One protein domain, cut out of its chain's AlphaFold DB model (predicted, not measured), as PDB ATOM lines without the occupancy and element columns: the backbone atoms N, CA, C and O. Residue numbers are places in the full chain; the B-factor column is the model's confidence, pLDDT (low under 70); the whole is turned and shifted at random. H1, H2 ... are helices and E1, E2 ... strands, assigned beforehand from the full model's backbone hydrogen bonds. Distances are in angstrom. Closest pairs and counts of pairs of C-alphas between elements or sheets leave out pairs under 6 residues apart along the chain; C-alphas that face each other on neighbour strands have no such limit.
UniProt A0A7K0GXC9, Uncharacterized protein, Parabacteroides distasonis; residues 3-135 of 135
ATOM      1  N   LYS A   3     151.307 240.008  92.090       40.22
ATOM      2  CA  LYS A   3     152.752 240.145  91.801       40.22
ATOM      3  C   LYS A   3     153.634 239.161  92.585       40.22
ATOM      4  O   LYS A   3     154.573 238.615  92.021       40.22
ATOM      5  N   THR A   4     153.292 238.873  93.842       39.47
ATOM      6  CA  THR A   4     154.063 237.970  94.718       39.47
ATOM      7  C   THR A   4     154.061 236.527  94.211       39.47
ATOM      8  O   THR A   4     155.086 235.853  94.216       39.47
ATOM      9  N   ILE A   5     152.922 236.074  93.674       48.50
ATOM     10  CA  ILE A   5     152.774 234.726  93.110       48.50
ATOM     11  C   ILE A   5     153.713 234.526  91.912       48.50
ATOM     12  O   ILE A   5     154.283 233.448  91.768       48.50
ATOM     13  N   PHE A   6     153.904 235.562  91.089       44.38
ATOM     14  CA  PHE A   6     154.712 235.477  89.872       44.38
ATOM     15  C   PHE A   6     156.210 235.347  90.179       44.38
ATOM     16  O   PHE A   6     156.873 234.494  89.600       44.38
ATOM     17  N   VAL A   7     156.726 236.119  91.142       50.81
ATOM     18  CA  VAL A   7     158.137 236.040  91.571       50.81
ATOM     19  C   VAL A   7     158.444 234.677  92.194       50.81
ATOM     20  O   VAL A   7     159.474 234.081  91.901       50.81
ATOM     21  N   PHE A   8     157.526 234.147  93.004       49.75
ATOM     22  CA  PHE A   8     157.722 232.898  93.740       49.75
ATOM     23  C   PHE A   8     157.709 231.653  92.834       49.75
ATOM     24  O   PHE A   8     158.556 230.775  92.973       49.75
ATOM     25  N   VAL A   9     156.772 231.577  91.879       52.34
ATOM     26  CA  VAL A   9     156.714 230.471  90.901       52.34
ATOM     27  C   VAL A   9     157.925 230.509  89.973       52.34
ATOM     28  O   VAL A   9     158.506 229.465  89.691       52.34
ATOM     29  N   PHE A  10     158.346 231.706  89.557       52.25
ATOM     30  CA  PHE A  10     159.550 231.885  88.752       52.25
ATOM     31  C   PHE A  10     160.809 231.442  89.507       52.25
ATOM     32  O   PHE A  10     161.653 230.779  88.921       52.25
ATOM     33  N   LEU A  11     160.898 231.713  90.815       56.59
ATOM     34  CA  LEU A  11     162.013 231.286  91.663       56.59
ATOM     35  C   LEU A  11     162.120 229.763  91.772       56.59
ATOM     36  O   LEU A  11     163.199 229.208  91.605       56.59
ATOM     37  N   CYS A  12     161.001 229.080  92.032       55.91
ATOM     38  CA  CYS A  12     160.977 227.621  92.079       55.91
ATOM     39  C   CYS A  12     161.316 227.034  90.706       55.91
ATOM     40  O   CYS A  12     162.148 226.137  90.621       55.91
ATOM     41  N   PHE A  13     160.744 227.579  89.628       52.53
ATOM     42  CA  PHE A  13     161.072 227.146  88.271       52.53
ATOM     43  C   PHE A  13     162.562 227.350  87.955       52.53
ATOM     44  O   PHE A  13     163.155 226.475  87.334       52.53
ATOM     45  N   PHE A  14     163.184 228.432  88.439       51.50
ATOM     46  CA  PHE A  14     164.622 228.687  88.310       51.50
ATOM     47  C   PHE A  14     165.488 227.761  89.167       51.50
ATOM     48  O   PHE A  14     166.489 227.282  88.668       51.50
ATOM     49  N   ILE A  15     165.131 227.449  90.413       55.16
ATOM     50  CA  ILE A  15     165.926 226.517  91.238       55.16
ATOM     51  C   ILE A  15     165.902 225.100  90.642       55.16
ATOM     52  O   ILE A  15     166.887 224.376  90.734       55.16
ATOM     53  N   PHE A  16     164.795 224.703  90.003       52.06
ATOM     54  CA  PHE A  16     164.678 223.386  89.368       52.06
ATOM     55  C   PHE A  16     165.174 223.336  87.906       52.06
ATOM     56  O   PHE A  16     165.500 222.246  87.445       52.06
ATOM     57  N   ASN A  17     165.249 224.465  87.177       43.16
ATOM     58  CA  ASN A  17     165.714 224.514  85.774       43.16
ATOM     59  C   ASN A  17     167.037 225.273  85.543       43.16
ATOM     60  O   ASN A  17     167.566 225.209  84.437       43.16
ATOM     61  N   SER A  18     167.569 226.007  86.523       45.25
ATOM     62  CA  SER A  18     168.767 226.847  86.380       45.25
ATOM     63  C   SER A  18     169.923 226.361  87.254       45.25
ATOM     64  O   SER A  18     169.736 225.840  88.348       45.25
ATOM     65  N   PHE A  19     171.126 226.617  86.750       52.38
ATOM     66  CA  PHE A  19     172.472 226.304  87.233       52.38
ATOM     67  C   PHE A  19     172.844 226.797  88.647       52.38
ATOM     68  O   PHE A  19     174.009 226.696  89.013       52.38
ATOM     69  N   ALA A  20     171.917 227.333  89.446       57.22
ATOM     70  CA  ALA A  20     172.252 227.904  90.749       57.22
ATOM     71  C   ALA A  20     172.671 226.802  91.737       57.22
ATOM     72  O   ALA A  20     171.826 226.114  92.315       57.22
ATOM     73  N   GLN A  21     173.979 226.645  91.947       75.62
ATOM     74  CA  GLN A  21     174.525 225.704  92.930       75.62
ATOM     75  C   GLN A  21     174.275 226.195  94.356       75.62
ATOM     76  O   GLN A  21     174.116 225.389  95.277       75.62
ATOM     77  N   ASN A  22     174.204 227.519  94.529       83.50
ATOM     78  CA  ASN A  22     174.148 228.165  95.828       83.50
ATOM     79  C   ASN A  22     173.104 229.295  95.879       83.50
ATOM     80  O   ASN A  22     172.843 230.018  94.917       83.50
ATOM     81  N   MET A  23     172.520 229.491  97.057       87.50
ATOM     82  CA  MET A  23     171.617 230.598  97.366       87.50
ATOM     83  C   MET A  23     172.072 231.279  98.651       87.50
ATOM     84  O   MET A  23     172.367 230.614  99.640       87.50
ATOM     85  N   LYS A  24     172.106 232.613  98.650       88.31
ATOM     86  CA  LYS A  24     172.547 233.417  99.789       88.31
ATOM     87  C   LYS A  24     171.491 234.440 100.193       88.31
ATOM     88  O   LYS A  24     170.959 235.161  99.357       88.31
ATOM     89  N   PHE A  25     171.231 234.542 101.488       87.19
ATOM     90  CA  PHE A  25     170.375 235.559 102.095       87.19
ATOM     91  C   PHE A  25     171.227 236.444 102.993       87.19
ATOM     92  O   PHE A  25     171.975 235.916 103.812       87.19
ATOM     93  N   THR A  26     171.109 237.761 102.872       86.50
ATOM     94  CA  THR A  26     171.731 238.722 103.798       86.50
ATOM     95  C   THR A  26     170.691 239.243 104.776       86.50
ATOM     96  O   THR A  26     169.529 239.437 104.408       86.50
ATOM     97  N   TYR A  27     171.095 239.467 106.022       80.25
ATOM     98  CA  TYR A  27     170.201 239.981 107.051       80.25
ATOM     99  C   TYR A  27     170.856 241.029 107.943       80.25
ATOM    100  O   TYR A  27     172.057 240.954 108.211       80.25
ATOM    101  N   GLU A  28     170.025 241.941 108.445       70.62
ATOM    102  CA  GLU A  28     170.329 242.915 109.493       70.62
ATOM    103  C   GLU A  28     169.477 242.557 110.727       70.62
ATOM    104  O   GLU A  28     168.250 242.634 110.706       70.62
ATOM    105  N   GLY A  29     170.126 242.063 111.785       63.56
ATOM    106  CA  GLY A  29     169.475 241.596 113.018       63.56
ATOM    107  C   GLY A  29     168.966 240.143 113.011       63.56
ATOM    108  O   GLY A  29     168.786 239.488 111.984       63.56
ATOM    109  N   THR A  30     168.768 239.572 114.201       68.75
ATOM    110  CA  THR A  30     168.239 238.208 114.387       68.75
ATOM    111  C   THR A  30     167.372 238.148 115.637       68.75
ATOM    112  O   THR A  30     167.724 238.723 116.662       68.75
ATOM    113  N   ARG A  31     166.247 237.427 115.581       63.69
ATOM    114  CA  ARG A  31     165.376 237.227 116.741       63.69
ATOM    115  C   ARG A  31     165.466 235.781 117.224       63.69
ATOM    116  O   ARG A  31     165.125 234.837 116.513       63.69
ATOM    117  N   ILE A  32     165.927 235.600 118.459       63.72
ATOM    118  CA  ILE A  32     165.977 234.295 119.123       63.72
ATOM    119  C   ILE A  32     164.828 234.238 120.113       63.72
ATOM    120  O   ILE A  32     164.873 234.927 121.127       63.72
ATOM    121  N   ASP A  33     163.823 233.412 119.835       57.00
ATOM    122  CA  ASP A  33     162.702 233.302 120.760       57.00
ATOM    123  C   ASP A  33     163.005 232.341 121.921       57.00
ATOM    124  O   ASP A  33     162.483 232.601 122.992       57.00
ATOM    125  N   ASN A  34     163.866 231.306 121.781       53.72
ATOM    126  CA  ASN A  34     164.195 230.375 122.893       53.72
ATOM    127  C   ASN A  34     165.480 229.504 122.738       53.72
ATOM    128  O   ASN A  34     165.621 228.463 123.385       53.72
ATOM    129  N   PHE A  35     166.446 229.851 121.883       53.34
ATOM    130  CA  PHE A  35     167.641 229.008 121.698       53.34
ATOM    131  C   PHE A  35     168.687 229.211 122.816       53.34
ATOM    132  O   PHE A  35     169.424 230.193 122.832       53.34
ATOM    133  N   GLY A  36     168.778 228.266 123.759       53.34
ATOM    134  CA  GLY A  36     169.910 228.154 124.696       53.34
ATOM    135  C   GLY A  36     170.056 229.265 125.750       53.34
ATOM    136  O   GLY A  36     171.164 229.462 126.244       53.34
ATOM    137  N   MET A  37     168.974 229.981 126.098       50.03
ATOM    138  CA  MET A  37     168.923 231.030 127.145       50.03
ATOM    139  C   MET A  37     169.926 232.192 126.998       50.03
ATOM    140  O   MET A  37     170.147 232.943 127.947       50.03
ATOM    141  N   LYS A  38     170.528 232.381 125.823       52.16
ATOM    142  CA  LYS A  38     171.410 233.520 125.557       52.16
ATOM    143  C   LYS A  38     170.822 234.370 124.444       52.16
ATOM    144  O   LYS A  38     170.723 233.923 123.304       52.16
ATOM    145  N   SER A  39     170.452 235.599 124.791       49.28
ATOM    146  CA  SER A  39     170.149 236.643 123.819       49.28
ATOM    147  C   SER A  39     171.416 236.925 123.028       49.28
ATOM    148  O   SER A  39     172.455 237.251 123.602       49.28
ATOM    149  N   TYR A  40     171.342 236.766 121.720       58.53
ATOM    150  CA  TYR A  40     172.454 237.045 120.842       58.53
ATOM    151  C   TYR A  40     171.933 237.814 119.628       58.53
ATOM    152  O   TYR A  40     171.053 237.321 118.923       58.53
ATOM    153  N   ASP A  41     172.493 239.001 119.406       59.62
ATOM    154  CA  ASP A  41     172.131 239.899 118.313       59.62
ATOM    155  C   ASP A  41     173.384 240.195 117.473       59.62
ATOM    156  O   ASP A  41     174.266 240.926 117.924       59.62
ATOM    157  N   PRO A  42     173.552 239.561 116.303       60.62
ATOM    158  CA  PRO A  42     174.765 239.710 115.505       60.62
ATOM    159  C   PRO A  42     174.896 241.023 114.732       60.62
ATOM    160  O   PRO A  42     175.883 241.151 114.010       60.62
ATOM    161  N   GLU A  43     173.940 241.955 114.821       68.88
ATOM    162  CA  GLU A  43     173.809 243.158 113.974       68.88
ATOM    163  C   GLU A  43     173.610 242.845 112.473       68.88
ATOM    164  O   GLU A  43     172.729 243.418 111.842       68.88
ATOM    165  N   ARG A  44     174.355 241.892 111.886       77.12
ATOM    166  CA  ARG A  44     174.255 241.440 110.486       77.12
ATOM    167  C   ARG A  44     174.809 240.029 110.255       77.12
ATOM    168  O   ARG A  44     175.635 239.537 111.026       77.12
ATOM    169  N   GLY A  45     174.434 239.393 109.147       83.00
ATOM    170  CA  GLY A  45     174.982 238.094 108.748       83.00
ATOM    171  C   GLY A  45     174.465 237.578 107.406       83.00
ATOM    172  O   GLY A  45     173.888 238.326 106.613       83.00
ATOM    173  N   SER A  46     174.688 236.290 107.140       86.31
ATOM    174  CA  SER A  46     174.148 235.635 105.948       86.31
ATOM    175  C   SER A  46     173.790 234.168 106.144       86.31
ATOM    176  O   SER A  46     174.440 233.459 106.905       86.31
ATOM    177  N   ILE A  47     172.791 233.694 105.406       88.69
ATOM    178  CA  ILE A  47     172.445 232.275 105.276       88.69
ATOM    179  C   ILE A  47     172.874 231.833 103.883       88.69
ATOM    180  O   ILE A  47     172.438 232.430 102.905       88.69
ATOM    181  N   GLU A  48     173.700 230.802 103.791       89.88
ATOM    182  CA  GLU A  48     174.112 230.188 102.530       89.88
ATOM    183  C   GLU A  48     173.527 228.782 102.450       89.88
ATOM    184  O   GLU A  48     173.630 228.004 103.396       89.88
ATOM    185  N   VAL A  49     172.895 228.472 101.327       90.69
ATOM    186  CA  VAL A  49     172.299 227.178 101.014       90.69
ATOM    187  C   VAL A  49     173.031 226.631  99.799       90.69
ATOM    188  O   VAL A  49     172.931 227.212  98.723       90.69
ATOM    189  N   ASP A  50     173.743 225.524  99.976       90.31
ATOM    190  CA  ASP A  50     174.403 224.787  98.901       90.31
ATOM    191  C   ASP A  50     173.527 223.586  98.521       90.31
ATOM    192  O   ASP A  50     173.330 222.652  99.310       90.31
ATOM    193  N   PHE A  51     172.963 223.622  97.314       85.75
ATOM    194  CA  PHE A  51     172.071 222.577  96.812       85.75
ATOM    195  C   PHE A  51     172.824 221.334  96.332       85.75
ATOM    196  O   PHE A  51     172.248 220.243  96.336       85.75
ATOM    197  N   TYR A  52     174.097 221.475  95.954       85.38
ATOM    198  CA  TYR A  52     174.928 220.369  95.492       85.38
ATOM    199  C   TYR A  52     175.415 219.525  96.670       85.38
ATOM    200  O   TYR A  52     175.164 218.320  96.730       85.38
ATOM    201  N   SER A  53     176.059 220.164  97.649       89.38
ATOM    202  CA  SER A  53     176.561 219.489  98.851       89.38
ATOM    203  C   SER A  53     175.498 219.318  99.944       89.38
ATOM    204  O   SER A  53     175.771 218.732 100.994       89.38
ATOM    205  N   LYS A  54     174.275 219.795  99.680       91.44
ATOM    206  CA  LYS A  54     173.083 219.675 100.525       91.44
ATOM    207  C   LYS A  54     173.308 220.120 101.965       91.44
ATOM    208  O   LYS A  54     172.939 219.424 102.918       91.44
ATOM    209  N   ASN A  55     173.922 221.287 102.126       91.12
ATOM    210  CA  ASN A  55     174.088 221.898 103.432       91.12
ATOM    211  C   ASN A  55     173.685 223.370 103.448       91.12
ATOM    212  O   ASN A  55     173.644 224.054 102.430       91.12
ATOM    213  N   ILE A  56     173.355 223.832 104.642       91.00
ATOM    214  CA  ILE A  56     172.994 225.202 104.952       91.00
ATOM    215  C   ILE A  56     173.972 225.686 106.012       91.00
ATOM    216  O   ILE A  56     174.159 225.035 107.045       91.00
ATOM    217  N   LYS A  57     174.579 226.843 105.777       88.94
ATOM    218  CA  LYS A  57     175.464 227.519 106.722       88.94
ATOM    219  C   LYS A  57     174.858 228.855 107.100       88.94
ATOM    220  O   LYS A  57     174.471 229.641 106.243       88.94
ATOM    221  N   ILE A  58     174.789 229.118 108.397       84.88
ATOM    222  CA  ILE A  58     174.303 230.389 108.929       84.88
ATOM    223  C   ILE A  58     175.508 231.113 109.525       84.88
ATOM    224  O   ILE A  58     176.179 230.573 110.404       84.88
ATOM    225  N   TYR A  59     175.802 232.313 109.039       80.00
ATOM    226  CA  TYR A  59     176.961 233.119 109.422       80.00
ATOM    227  C   TYR A  59     176.534 234.414 110.083       80.00
ATOM    228  O   TYR A  59     175.619 235.083 109.617       80.00
ATOM    229  N   TRP A  60     177.251 234.790 111.134       75.88
ATOM    230  CA  TRP A  60     177.110 236.042 111.862       75.88
ATOM    231  C   TRP A  60     178.340 236.915 111.636       75.88
ATOM    232  O   TRP A  60     179.482 236.451 111.760       75.88
ATOM    233  N   GLY A  61     178.114 238.189 111.315       64.75
ATOM    234  CA  GLY A  61     179.175 239.079 110.867       64.75
ATOM    235  C   GLY A  61     179.938 238.493 109.668       64.75
ATOM    236  O   GLY A  61     179.383 237.699 108.908       64.75
ATOM    237  N   PRO A  62     181.212 238.863 109.470       52.72
ATOM    238  CA  PRO A  62     181.928 238.480 108.263       52.72
ATOM    239  C   PRO A  62     182.283 236.983 108.200       52.72
ATOM    240  O   PRO A  62     182.319 236.467 107.093       52.72
ATOM    241  N   TYR A  63     182.505 236.269 109.322       52.84
ATOM    242  CA  TYR A  63     183.016 234.878 109.277       52.84
ATOM    243  C   TYR A  63     182.710 233.974 110.497       52.84
ATOM    244  O   TYR A  63     183.369 232.947 110.664       52.84
ATOM    245  N   LYS A  64     181.756 234.293 111.390       63.12
ATOM    246  CA  LYS A  64     181.458 233.408 112.540       63.12
ATOM    247  C   LYS A  64     180.248 232.525 112.250       63.12
ATOM    248  O   LYS A  64     179.127 233.017 112.207       63.12
ATOM    249  N   VAL A  65     180.471 231.224 112.052       60.78
ATOM    250  CA  VAL A  65     179.381 230.249 111.886       60.78
ATOM    251  C   VAL A  65     178.556 230.197 113.162       60.78
ATOM    252  O   VAL A  65     179.083 230.097 114.274       60.78
ATOM    253  N   LEU A  66     177.249 230.287 112.986       59.62
ATOM    254  CA  LEU A  66     176.317 230.355 114.073       59.62
ATOM    255  C   LEU A  66     176.065 228.968 114.684       59.62
ATOM    256  O   LEU A  66     175.482 228.094 114.049       59.62
ATOM    257  N   PHE A  67     176.407 228.848 115.968       62.25
ATOM    258  CA  PHE A  67     176.077 227.745 116.874       62.25
ATOM    259  C   PHE A  67     176.678 226.375 116.517       62.25
ATOM    260  O   PHE A  67     176.992 226.049 115.378       62.25
ATOM    261  N   SER A  68     176.760 225.499 117.525       56.41
ATOM    262  CA  SER A  68     177.211 224.105 117.377       56.41
ATOM    263  C   SER A  68     176.285 223.215 116.535       56.41
ATOM    264  O   SER A  68     176.425 221.996 116.577       56.41
ATOM    265  N   ALA A  69     175.270 223.800 115.898       61.78
ATOM    266  CA  ALA A  69     174.248 223.118 115.114       61.78
ATOM    267  C   ALA A  69     174.413 223.345 113.600       61.78
ATOM    268  O   ALA A  69     173.775 222.643 112.824       61.78
ATOM    269  N   SER A  70     175.266 224.292 113.190       72.25
ATOM    270  CA  SER A  70     175.596 224.573 111.790       72.25
ATOM    271  C   SER A  70     176.945 223.924 111.414       72.25
ATOM    272  O   SER A  70     177.854 223.920 112.250       72.25
ATOM    273  N   PRO A  71     177.130 223.416 110.178       82.50
ATOM    274  CA  PRO A  71     176.148 223.379 109.091       82.50
ATOM    275  C   PRO A  71     174.952 222.464 109.386       82.50
ATOM    276  O   PRO A  71     175.052 221.521 110.171       82.50
ATOM    277  N   ILE A  72     173.823 222.764 108.745       90.12
ATOM    278  CA  ILE A  72     172.626 221.920 108.713       90.12
ATOM    279  C   ILE A  72     172.646 221.152 107.393       90.12
ATOM    280  O   ILE A  72     172.733 221.764 106.334       90.12
ATOM    281  N   TYR A  73     172.547 219.832 107.435       92.94
ATOM    282  CA  TYR A  73     172.442 218.978 106.254       92.94
ATOM    283  C   TYR A  73     170.978 218.693 105.941       92.94
ATOM    284  O   TYR A  73     170.169 218.601 106.859       92.94
ATOM    285  N   PHE A  74     170.626 218.533 104.668       93.12
ATOM    286  CA  PHE A  74     169.260 218.202 104.249       93.12
ATOM    287  C   PHE A  74     169.257 217.164 103.126       93.12
ATOM    288  O   PHE A  74     170.251 216.970 102.431       93.12
ATOM    289  N   LYS A  75     168.131 216.478 102.911       91.12
ATOM    290  CA  LYS A  75     168.023 215.487 101.826       91.12
ATOM    291  C   LYS A  75     167.449 216.072 100.544       91.12
ATOM    292  O   LYS A  75     167.931 215.756  99.451       91.12
ATOM    293  N   SER A  76     166.414 216.892 100.683       85.31
ATOM    294  CA  SER A  76     165.698 217.528  99.581       85.31
ATOM    295  C   SER A  76     165.095 218.859 100.021       85.31
ATOM    296  O   SER A  76     164.887 219.107 101.210       85.31
ATOM    297  N   VAL A  77     164.806 219.711  99.041       87.00
ATOM    298  CA  VAL A  77     164.067 220.961  99.216       87.00
ATOM    299  C   VAL A  77     162.798 220.888  98.379       87.00
ATOM    300  O   VAL A  77     162.821 220.415  97.243       87.00
ATOM    301  N   HIS A  78     161.679 221.324  98.942       83.12
ATOM    302  CA  HIS A  78     160.416 221.398  98.221       83.12
ATOM    303  C   HIS A  78     159.631 222.638  98.633       83.12
ATOM    304  O   HIS A  78     159.905 223.275  99.653       83.12
ATOM    305  N   GLN A  79     158.643 222.986  97.817       78.50
ATOM    306  CA  GLN A  79     157.691 224.022  98.170       78.50
ATOM    307  C   GLN A  79     156.698 223.463  99.188       78.50
ATOM    308  O   GLN A  79     156.002 222.491  98.906       78.50
ATOM    309  N   GLY A  80     156.602 224.114 100.340       73.00
ATOM    310  CA  GLY A  80     155.610 223.802 101.359       73.00
ATOM    311  C   GLY A  80     154.823 225.033 101.789       73.00
ATOM    312  O   GLY A  80     155.083 226.164 101.360       73.00
ATOM    313  N   THR A  81     153.856 224.798 102.664       64.31
ATOM    314  CA  THR A  81     153.174 225.835 103.435       64.31
ATOM    315  C   THR A  81     153.693 225.794 104.868       64.31
ATOM    316  O   THR A  81     153.900 224.729 105.445       64.31
ATOM    317  N   THR A  82     153.949 226.966 105.443       63.84
ATOM    318  CA  THR A  82     154.163 227.075 106.899       63.84
ATOM    319  C   THR A  82     152.821 227.015 107.634       63.84
ATOM    320  O   THR A  82     151.779 227.138 106.994       63.84
ATOM    321  N   PHE A  83     152.831 226.887 108.969       56.31
ATOM    322  CA  PHE A  83     151.616 226.958 109.807       56.31
ATOM    323  C   PHE A  83     150.750 228.203 109.532       56.31
ATOM    324  O   PHE A  83     149.542 228.166 109.708       56.31
ATOM    325  N   ASP A  84     151.367 229.279 109.034       57.00
ATOM    326  CA  ASP A  84     150.716 230.536 108.660       57.00
ATOM    327  C   ASP A  84     150.316 230.613 107.160       57.00
ATOM    328  O   ASP A  84     150.218 231.714 106.617       57.00
ATOM    329  N   GLU A  85     150.214 229.484 106.448       55.75
ATOM    330  CA  GLU A  85     149.839 229.347 105.017       55.75
ATOM    331  C   GLU A  85     150.719 230.082 103.986       55.75
ATOM    332  O   GLU A  85     150.467 230.051 102.781       55.75
ATOM    333  N   ASN A  86     151.808 230.710 104.417       64.94
ATOM    334  CA  ASN A  86     152.739 231.356 103.496       64.94
ATOM    335  C   ASN A  86     153.587 230.307 102.782       64.94
ATOM    336  O   ASN A  86     154.028 229.327 103.404       64.94
ATOM    337  N   LYS A  87     153.879 230.566 101.505       70.81
ATOM    338  CA  LYS A  87     154.737 229.700 100.702       70.81
ATOM    339  C   LYS A  87     156.169 229.747 101.236       70.81
ATOM    340  O   LYS A  87     156.739 230.822 101.440       70.81
ATOM    341  N   ALA A  88     156.754 228.578 101.453       83.44
ATOM    342  CA  ALA A  88     158.105 228.446 101.976       83.44
ATOM    343  C   ALA A  88     158.901 227.380 101.226       83.44
ATOM    344  O   ALA A  88     158.344 226.414 100.701       83.44
ATOM    345  N   LEU A  89     160.217 227.562 101.209       87.50
ATOM    346  CA  LEU A  89     161.165 226.503 100.903       87.50
ATOM    347  C   LEU A  89     161.336 225.666 102.167       87.50
ATOM    348  O   LEU A  89     161.795 226.182 103.189       87.50
ATOM    349  N   VAL A  90     160.936 224.401 102.104       88.31
ATOM    350  CA  VAL A  90     161.009 223.458 103.220       88.31
ATOM    351  C   VAL A  90     162.130 222.464 102.948       88.31
ATOM    352  O   VAL A  90     162.140 221.786 101.918       88.31
ATOM    353  N   PHE A  91     163.077 222.380 103.881       90.88
ATOM    354  CA  PHE A  91     164.234 221.498 103.788       90.88
ATOM    355  C   PHE A  91     163.944 220.221 104.576       90.88
ATOM    356  O   PHE A  91     163.757 220.242 105.791       90.88
ATOM    357  N   SER A  92     163.833 219.107 103.856       89.12
ATOM    358  CA  SER A  92     163.369 217.827 104.397       89.12
ATOM    359  C   SER A  92     164.504 217.006 104.976       89.12
ATOM    360  O   SER A  92     165.619 217.023 104.445       89.12
ATOM    361  N   GLU A  93     164.179 216.237 106.018       90.94
ATOM    362  CA  GLU A  93     165.138 215.390 106.739       90.94
ATOM    363  C   GLU A  93     166.367 216.207 107.179       90.94
ATOM    364  O   GLU A  93     167.507 215.763 107.050       90.94
ATOM    365  N   ALA A  94     166.128 217.442 107.638       91.44
ATOM    366  CA  ALA A  94     167.191 218.355 108.017       91.44
ATOM    367  C   ALA A  94     167.822 217.940 109.355       91.44
ATOM    368  O   ALA A  94     167.127 217.647 110.335       91.44
ATOM    369  N   LYS A  95     169.153 217.940 109.408       91.31
ATOM    370  CA  LYS A  95     169.934 217.532 110.576       91.31
ATOM    371  C   LYS A  95     171.071 218.495 110.868       91.31
ATOM    372  O   LYS A  95     171.697 219.015 109.951       91.31
ATOM    373  N   THR A  96     171.372 218.702 112.142       87.50
ATOM    374  CA  THR A  96     172.539 219.487 112.560       87.50
ATOM    375  C   THR A  96     173.845 218.727 112.301       87.50
ATOM    376  O   THR A  96     173.842 217.514 112.094       87.50
ATOM    377  N   VAL A  97     174.990 219.407 112.406       85.06
ATOM    378  CA  VAL A  97     176.329 218.774 112.363       85.06
ATOM    379  C   VAL A  97     176.547 217.688 113.434       85.06
ATOM    380  O   VAL A  97     177.462 216.878 113.322       85.06
ATOM    381  N   LYS A  98     175.699 217.647 114.468       85.81
ATOM    382  CA  LYS A  98     175.700 216.624 115.526       85.81
ATOM    383  C   LYS A  98     174.717 215.473 115.258       85.81
ATOM    384  O   LYS A  98     174.444 214.705 116.172       85.81
ATOM    385  N   ASP A  99     174.179 215.373 114.040       87.12
ATOM    386  CA  ASP A  99     173.169 214.385 113.622       87.12
ATOM    387  C   ASP A  99     171.822 214.508 114.367       87.12
ATOM    388  O   ASP A  99     171.059 213.554 114.503       87.12
ATOM    389  N   GLU A 100     171.492 215.709 114.849       86.75
ATOM    390  CA  GLU A 100     170.237 215.967 115.561       86.75
ATOM    391  C   GLU A 100     169.166 216.435 114.572       86.75
ATOM    392  O   GLU A 100     169.403 217.361 113.794       86.75
ATOM    393  N   ASN A 101     167.970 215.844 114.626       89.50
ATOM    394  CA  ASN A 101     166.859 216.252 113.762       89.50
ATOM    395  C   ASN A 101     166.442 217.706 114.029       89.50
ATOM    396  O   ASN A 101     166.292 218.142 115.176       89.50
ATOM    397  N   CYS A 102     166.198 218.449 112.956       87.44
ATOM    398  CA  CYS A 102     165.731 219.826 113.010       87.44
ATOM    399  C   CYS A 102     164.752 220.120 111.868       87.44
ATOM    400  O   CYS A 102     164.698 219.407 110.868       87.44
ATOM    401  N   ALA A 103     163.965 221.175 112.026       87.94
ATOM    402  CA  ALA A 103     163.254 221.811 110.935       87.94
ATOM    403  C   ALA A 103     164.033 223.049 110.500       87.94
ATOM    404  O   ALA A 103     164.468 223.853 111.327       87.94
ATOM    405  N   PHE A 104     164.176 223.210 109.189       89.50
ATOM    406  CA  PHE A 104     164.655 224.442 108.591       89.50
ATOM    407  C   PHE A 104     163.755 224.807 107.416       89.50
ATOM    408  O   PHE A 104     163.496 223.983 106.533       89.50
ATOM    409  N   TYR A 105     163.260 226.038 107.403       89.56
ATOM    410  CA  TYR A 105     162.460 226.541 106.295       89.56
ATOM    411  C   TYR A 105     162.666 228.034 106.080       89.56
ATOM    412  O   TYR A 105     162.945 228.793 107.006       89.56
ATOM    413  N   ILE A 106     162.498 228.458 104.830       88.88
ATOM    414  CA  ILE A 106     162.645 229.849 104.407       88.88
ATOM    415  C   ILE A 106     161.327 230.320 103.808       88.88
ATOM    416  O   ILE A 106     160.878 229.830 102.774       88.88
ATOM    417  N   ASN A 107     160.714 231.302 104.454       87.06
ATOM    418  CA  ASN A 107     159.521 231.981 103.986       87.06
ATOM    419  C   ASN A 107     159.929 233.250 103.232       87.06
ATOM    420  O   ASN A 107     160.370 234.235 103.828       87.06
ATOM    421  N   LEU A 108     159.779 233.204 101.911       80.88
ATOM    422  CA  LEU A 108     160.209 234.275 101.015       80.88
ATOM    423  C   LEU A 108     159.275 235.491 101.082       80.88
ATOM    424  O   LEU A 108     159.746 236.621 100.994       80.88
ATOM    425  N   ASP A 109     157.978 235.270 101.314       81.38
ATOM    426  CA  ASP A 109     156.974 236.338 101.393       81.38
ATOM    427  C   ASP A 109     157.177 237.211 102.637       81.38
ATOM    428  O   ASP A 109     157.097 238.437 102.578       81.38
ATOM    429  N   ARG A 110     157.479 236.573 103.772       82.00
ATOM    430  CA  ARG A 110     157.748 237.246 105.051       82.00
ATOM    431  C   ARG A 110     159.215 237.601 105.256       82.00
ATOM    432  O   ARG A 110     159.557 238.129 106.310       82.00
ATOM    433  N   LYS A 111     160.061 237.261 104.284       85.62
ATOM    434  CA  LYS A 111     161.514 237.389 104.348       85.62
ATOM    435  C   LYS A 111     162.105 236.878 105.670       85.62
ATOM    436  O   LYS A 111     162.828 237.592 106.362       85.62
ATOM    437  N   ARG A 112     161.741 235.655 106.066       86.00
ATOM    438  CA  ARG A 112     162.234 235.036 107.307       86.00
ATOM    439  C   ARG A 112     162.655 233.586 107.105       86.00
ATOM    440  O   ARG A 112     161.962 232.837 106.422       86.00
ATOM    441  N   ALA A 113     163.758 233.189 107.719       87.94
ATOM    442  CA  ALA A 113     164.164 231.801 107.881       87.94
ATOM    443  C   ALA A 113     163.890 231.360 109.318       87.94
ATOM    444  O   ALA A 113     164.085 232.132 110.258       87.94
ATOM    445  N   THR A 114     163.448 230.122 109.489       88.00
ATOM    446  CA  THR A 114     163.199 229.539 110.803       88.00
ATOM    447  C   THR A 114     163.970 228.239 110.929       88.00
ATOM    448  O   THR A 114     163.923 227.390 110.039       88.00
ATOM    449  N   PHE A 115     164.678 228.109 112.045       86.38
ATOM    450  CA  PHE A 115     165.362 226.899 112.471       86.38
ATOM    451  C   PHE A 115     164.781 226.448 113.808       86.38
ATOM    452  O   PHE A 115     164.763 227.220 114.764       86.38
ATOM    453  N   GLU A 116     164.355 225.196 113.895       84.75
ATOM    454  CA  GLU A 116     163.838 224.598 115.126       84.75
ATOM    455  C   GLU A 116     164.493 223.239 115.341       84.75
ATOM    456  O   GLU A 116     164.486 222.383 114.460       84.75
ATOM    457  N   ARG A 117     165.067 223.013 116.522       79.00
ATOM    458  CA  ARG A 117     165.637 221.707 116.857       79.00
ATOM    459  C   ARG A 117     164.555 220.820 117.465       79.00
ATOM    460  O   ARG A 117     163.971 221.175 118.486       79.00
ATOM    461  N   MET A 118     164.334 219.640 116.889       74.88
ATOM    462  CA  MET A 118     163.327 218.702 117.391       74.88
ATOM    463  C   MET A 118     163.733 218.196 118.783       74.88
ATOM    464  O   MET A 118     164.868 217.764 118.985       74.88
ATOM    465  N   GLY A 119     162.814 218.269 119.749       66.56
ATOM    466  CA  GLY A 119     163.039 217.819 121.129       66.56
ATOM    467  C   GLY A 119     163.647 218.856 122.085       66.56
ATOM    468  O   GLY A 119     163.802 218.548 123.262       66.56
ATOM    469  N   ASN A 120     163.945 220.077 121.625       62.50
ATOM    470  CA  ASN A 120     164.295 221.212 122.488       62.50
ATOM    471  C   ASN A 120     163.262 222.335 122.310       62.50
ATOM    472  O   ASN A 120     162.850 222.618 121.191       62.50
ATOM    473  N   ASN A 121     162.902 223.042 123.387       57.62
ATOM    474  CA  ASN A 121     161.936 224.155 123.353       57.62
ATOM    475  C   ASN A 121     162.494 225.452 122.716       57.62
ATOM    476  O   ASN A 121     162.115 226.544 123.125       57.62
ATOM    477  N   GLY A 122     163.411 225.360 121.746       64.38
ATOM    478  CA  GLY A 122     164.160 226.497 121.208       64.38
ATOM    479  C   GLY A 122     164.159 226.578 119.684       64.38
ATOM    480  O   GLY A 122     164.660 225.672 119.015       64.38
ATOM    481  N   GLY A 123     163.670 227.703 119.158       75.44
ATOM    482  CA  GLY A 123     163.743 228.077 117.746       75.44
ATOM    483  C   GLY A 123     164.530 229.372 117.524       75.44
ATOM    484  O   GLY A 123     164.683 230.198 118.430       75.44
ATOM    485  N   LEU A 124     165.038 229.531 116.307       78.75
ATOM    486  CA  LEU A 124     165.744 230.703 115.802       78.75
ATOM    487  C   LEU A 124     164.968 231.262 114.607       78.75
ATOM    488  O   LEU A 124     164.702 230.527 113.654       78.75
ATOM    489  N   ILE A 125     164.650 232.557 114.638       82.31
ATOM    490  CA  ILE A 125     164.003 233.261 113.528       82.31
ATOM    491  C   ILE A 125     164.952 234.341 113.008       82.31
ATOM    492  O   ILE A 125     165.345 235.267 113.715       82.31
ATOM    493  N   ILE A 126     165.316 234.233 111.736       82.25
ATOM    494  CA  ILE A 126     166.217 235.168 111.063       82.25
ATOM    495  C   ILE A 126     165.404 235.931 110.026       82.25
ATOM    496  O   ILE A 126     164.856 235.321 109.112       82.25
ATOM    497  N   HIS A 127     165.320 237.250 110.152       85.06
ATOM    498  CA  HIS A 127     164.699 238.106 109.145       85.06
ATOM    499  C   HIS A 127     165.762 238.532 108.143       85.06
ATOM    500  O   HIS A 127     166.796 239.010 108.566       85.06
ATOM    501  N   PHE A 128     165.535 238.363 106.845       84.12
ATOM    502  CA  PHE A 128     166.493 238.748 105.808       84.12
ATOM    503  C   PHE A 128     165.944 239.862 104.923       84.12
ATOM    504  O   PHE A 128     164.740 240.084 104.826       84.12
ATOM    505  N   GLU A 129     166.834 240.582 104.258       80.12
ATOM    506  CA  GLU A 129     166.460 241.763 103.478       80.12
ATOM    507  C   GLU A 129     166.264 241.435 101.999       80.12
ATOM    508  O   GLU A 129     165.368 241.981 101.339       80.12
ATOM    509  N   GLY A 130     167.058 240.485 101.501       76.94
ATOM    510  CA  GLY A 130     167.112 240.097 100.098       76.94
ATOM    511  C   GLY A 130     167.675 238.696  99.874       76.94
ATOM    512  O   GLY A 130     168.086 238.002 100.806       76.94
ATOM    513  N   ILE A 131     167.652 238.286  98.607       80.81
ATOM    514  CA  ILE A 131     168.091 236.975  98.126       80.81
ATOM    515  C   ILE A 131     169.071 237.213  96.985       80.81
ATOM    516  O   ILE A 131     168.769 237.967  96.061       80.81
ATOM    517  N   VAL A 132     170.218 236.550  97.047       80.25
ATOM    518  CA  VAL A 132     171.238 236.532  96.004       80.25
ATOM    519  C   VAL A 132     171.406 235.091  95.533       80.25
ATOM    520  O   VAL A 132     171.596 234.182  96.342       80.25
ATOM    521  N   PHE A 133     171.331 234.882  94.221       75.69
ATOM    522  CA  PHE A 133     171.657 233.605  93.591       75.69
ATOM    523  C   PHE A 133     173.134 233.601  93.220       75.69
ATOM    524  O   PHE A 133     173.615 234.574  92.642       75.69
ATOM    525  N   ILE A 134     173.843 232.536  93.592       71.88
ATOM    526  CA  ILE A 134     175.263 232.358  93.296       71.88
ATOM    527  C   ILE A 134     175.368 231.132  92.384       71.88
ATOM    528  O   ILE A 134     174.902 230.048  92.747       71.88
ATOM    529  N   GLU A 135     175.911 231.345  91.186       63.38
ATOM    530  CA  GLU A 135     176.156 230.298  90.182       63.38
ATOM    531  C   GLU A 135     177.211 229.291  90.652       63.38
ATOM    532  O   GLU A 135     178.222 229.720  91.256       63.38
TER     533      GLU A 135
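This is residues 3 to 135 of the 135 residues of an uncharacterized protein of Parabacteroides distasonis (UniProt A0A7K0GXC9). Two twisted antiparallel sheets face each other with their strands crossed, as a flattened, nearly closed barrel, and H1 stands at one end, where it only grazes the larger sheet. At one corner E8 runs on into E9 of the other sheet; at the opposite corner residues 72 to 73 pair with both 55 to 56 of E3 and 95 to 96. The printed part has 133 residues, with one named helix followed by nine named strands; the class is mixed, helices and strands. The sheet orders are E4 E5 E6 E7 E8 and E3 E2 E1 E9. The whole is compact, with a radius of gyration of the C-alphas of 14.1 A and spans of 40 by 31 by 29 A.

The larger sheet holds E4, residues 76 to 81, E5, 87 to 92, E6, 102 to 107, E7, 112 to 117, and E8, 123 to 127, a meander, each strand the antiparallel neighbour of the one before. In the hairpin E4 and E5, N 80 and O 88 are 2.9 A apart; in E5 and E6, N 89 and O 106, 2.8 A; in E6 and E7, N 103 and O 116, 2.8 A; in E7 and E8, N 115 and O 124, 2.9 A. The other sheet holds E3, residues 55 to 60, E2, 44 to 50, E1, 22 to 28, and E9, 130 to 134; E1 E2 E3 is a second meander. N 48 and O 57 of E2 and E3 are 2.8 A apart, N 25 and O 47 of E1 and E2 2.8 A, and N 24 and O 132 of E1 and E9 2.8 A. The two sheets form a sandwich, two sheets face to face, with the parts that face each other 11.1 A centre to centre and the strands of the one at 67 degrees to those of the other. E8 runs on into E9 at 91 degrees. H1, residues 3 to 17, only grazes the larger sheet with residues 5 to 15; the closest C-alphas of H1 and E4, Cys 12 and Gln 79, are 7.8 A apart. In H1 every O i to N i+4 pair is within hydrogen-bond range.

H1 measures 21.2 A from C-alpha 3 at (152.752, 240.145, 91.801) to C-alpha 17. E1 measures 20.5 A and E2 20.3 A. E9 ends at C-alpha 134, (175.263, 232.358, 93.296).

The C-alphas of Asn 17 and Met 37, the two farthest apart, are 42.0 A apart. The printed part has no cut. The links E1 to E2 and E3 to E4 are long, 15 residues each. The mean pLDDT of the printed part is 73.3; 53 residues are under 70, among them 3 to 20 and 29 to 43.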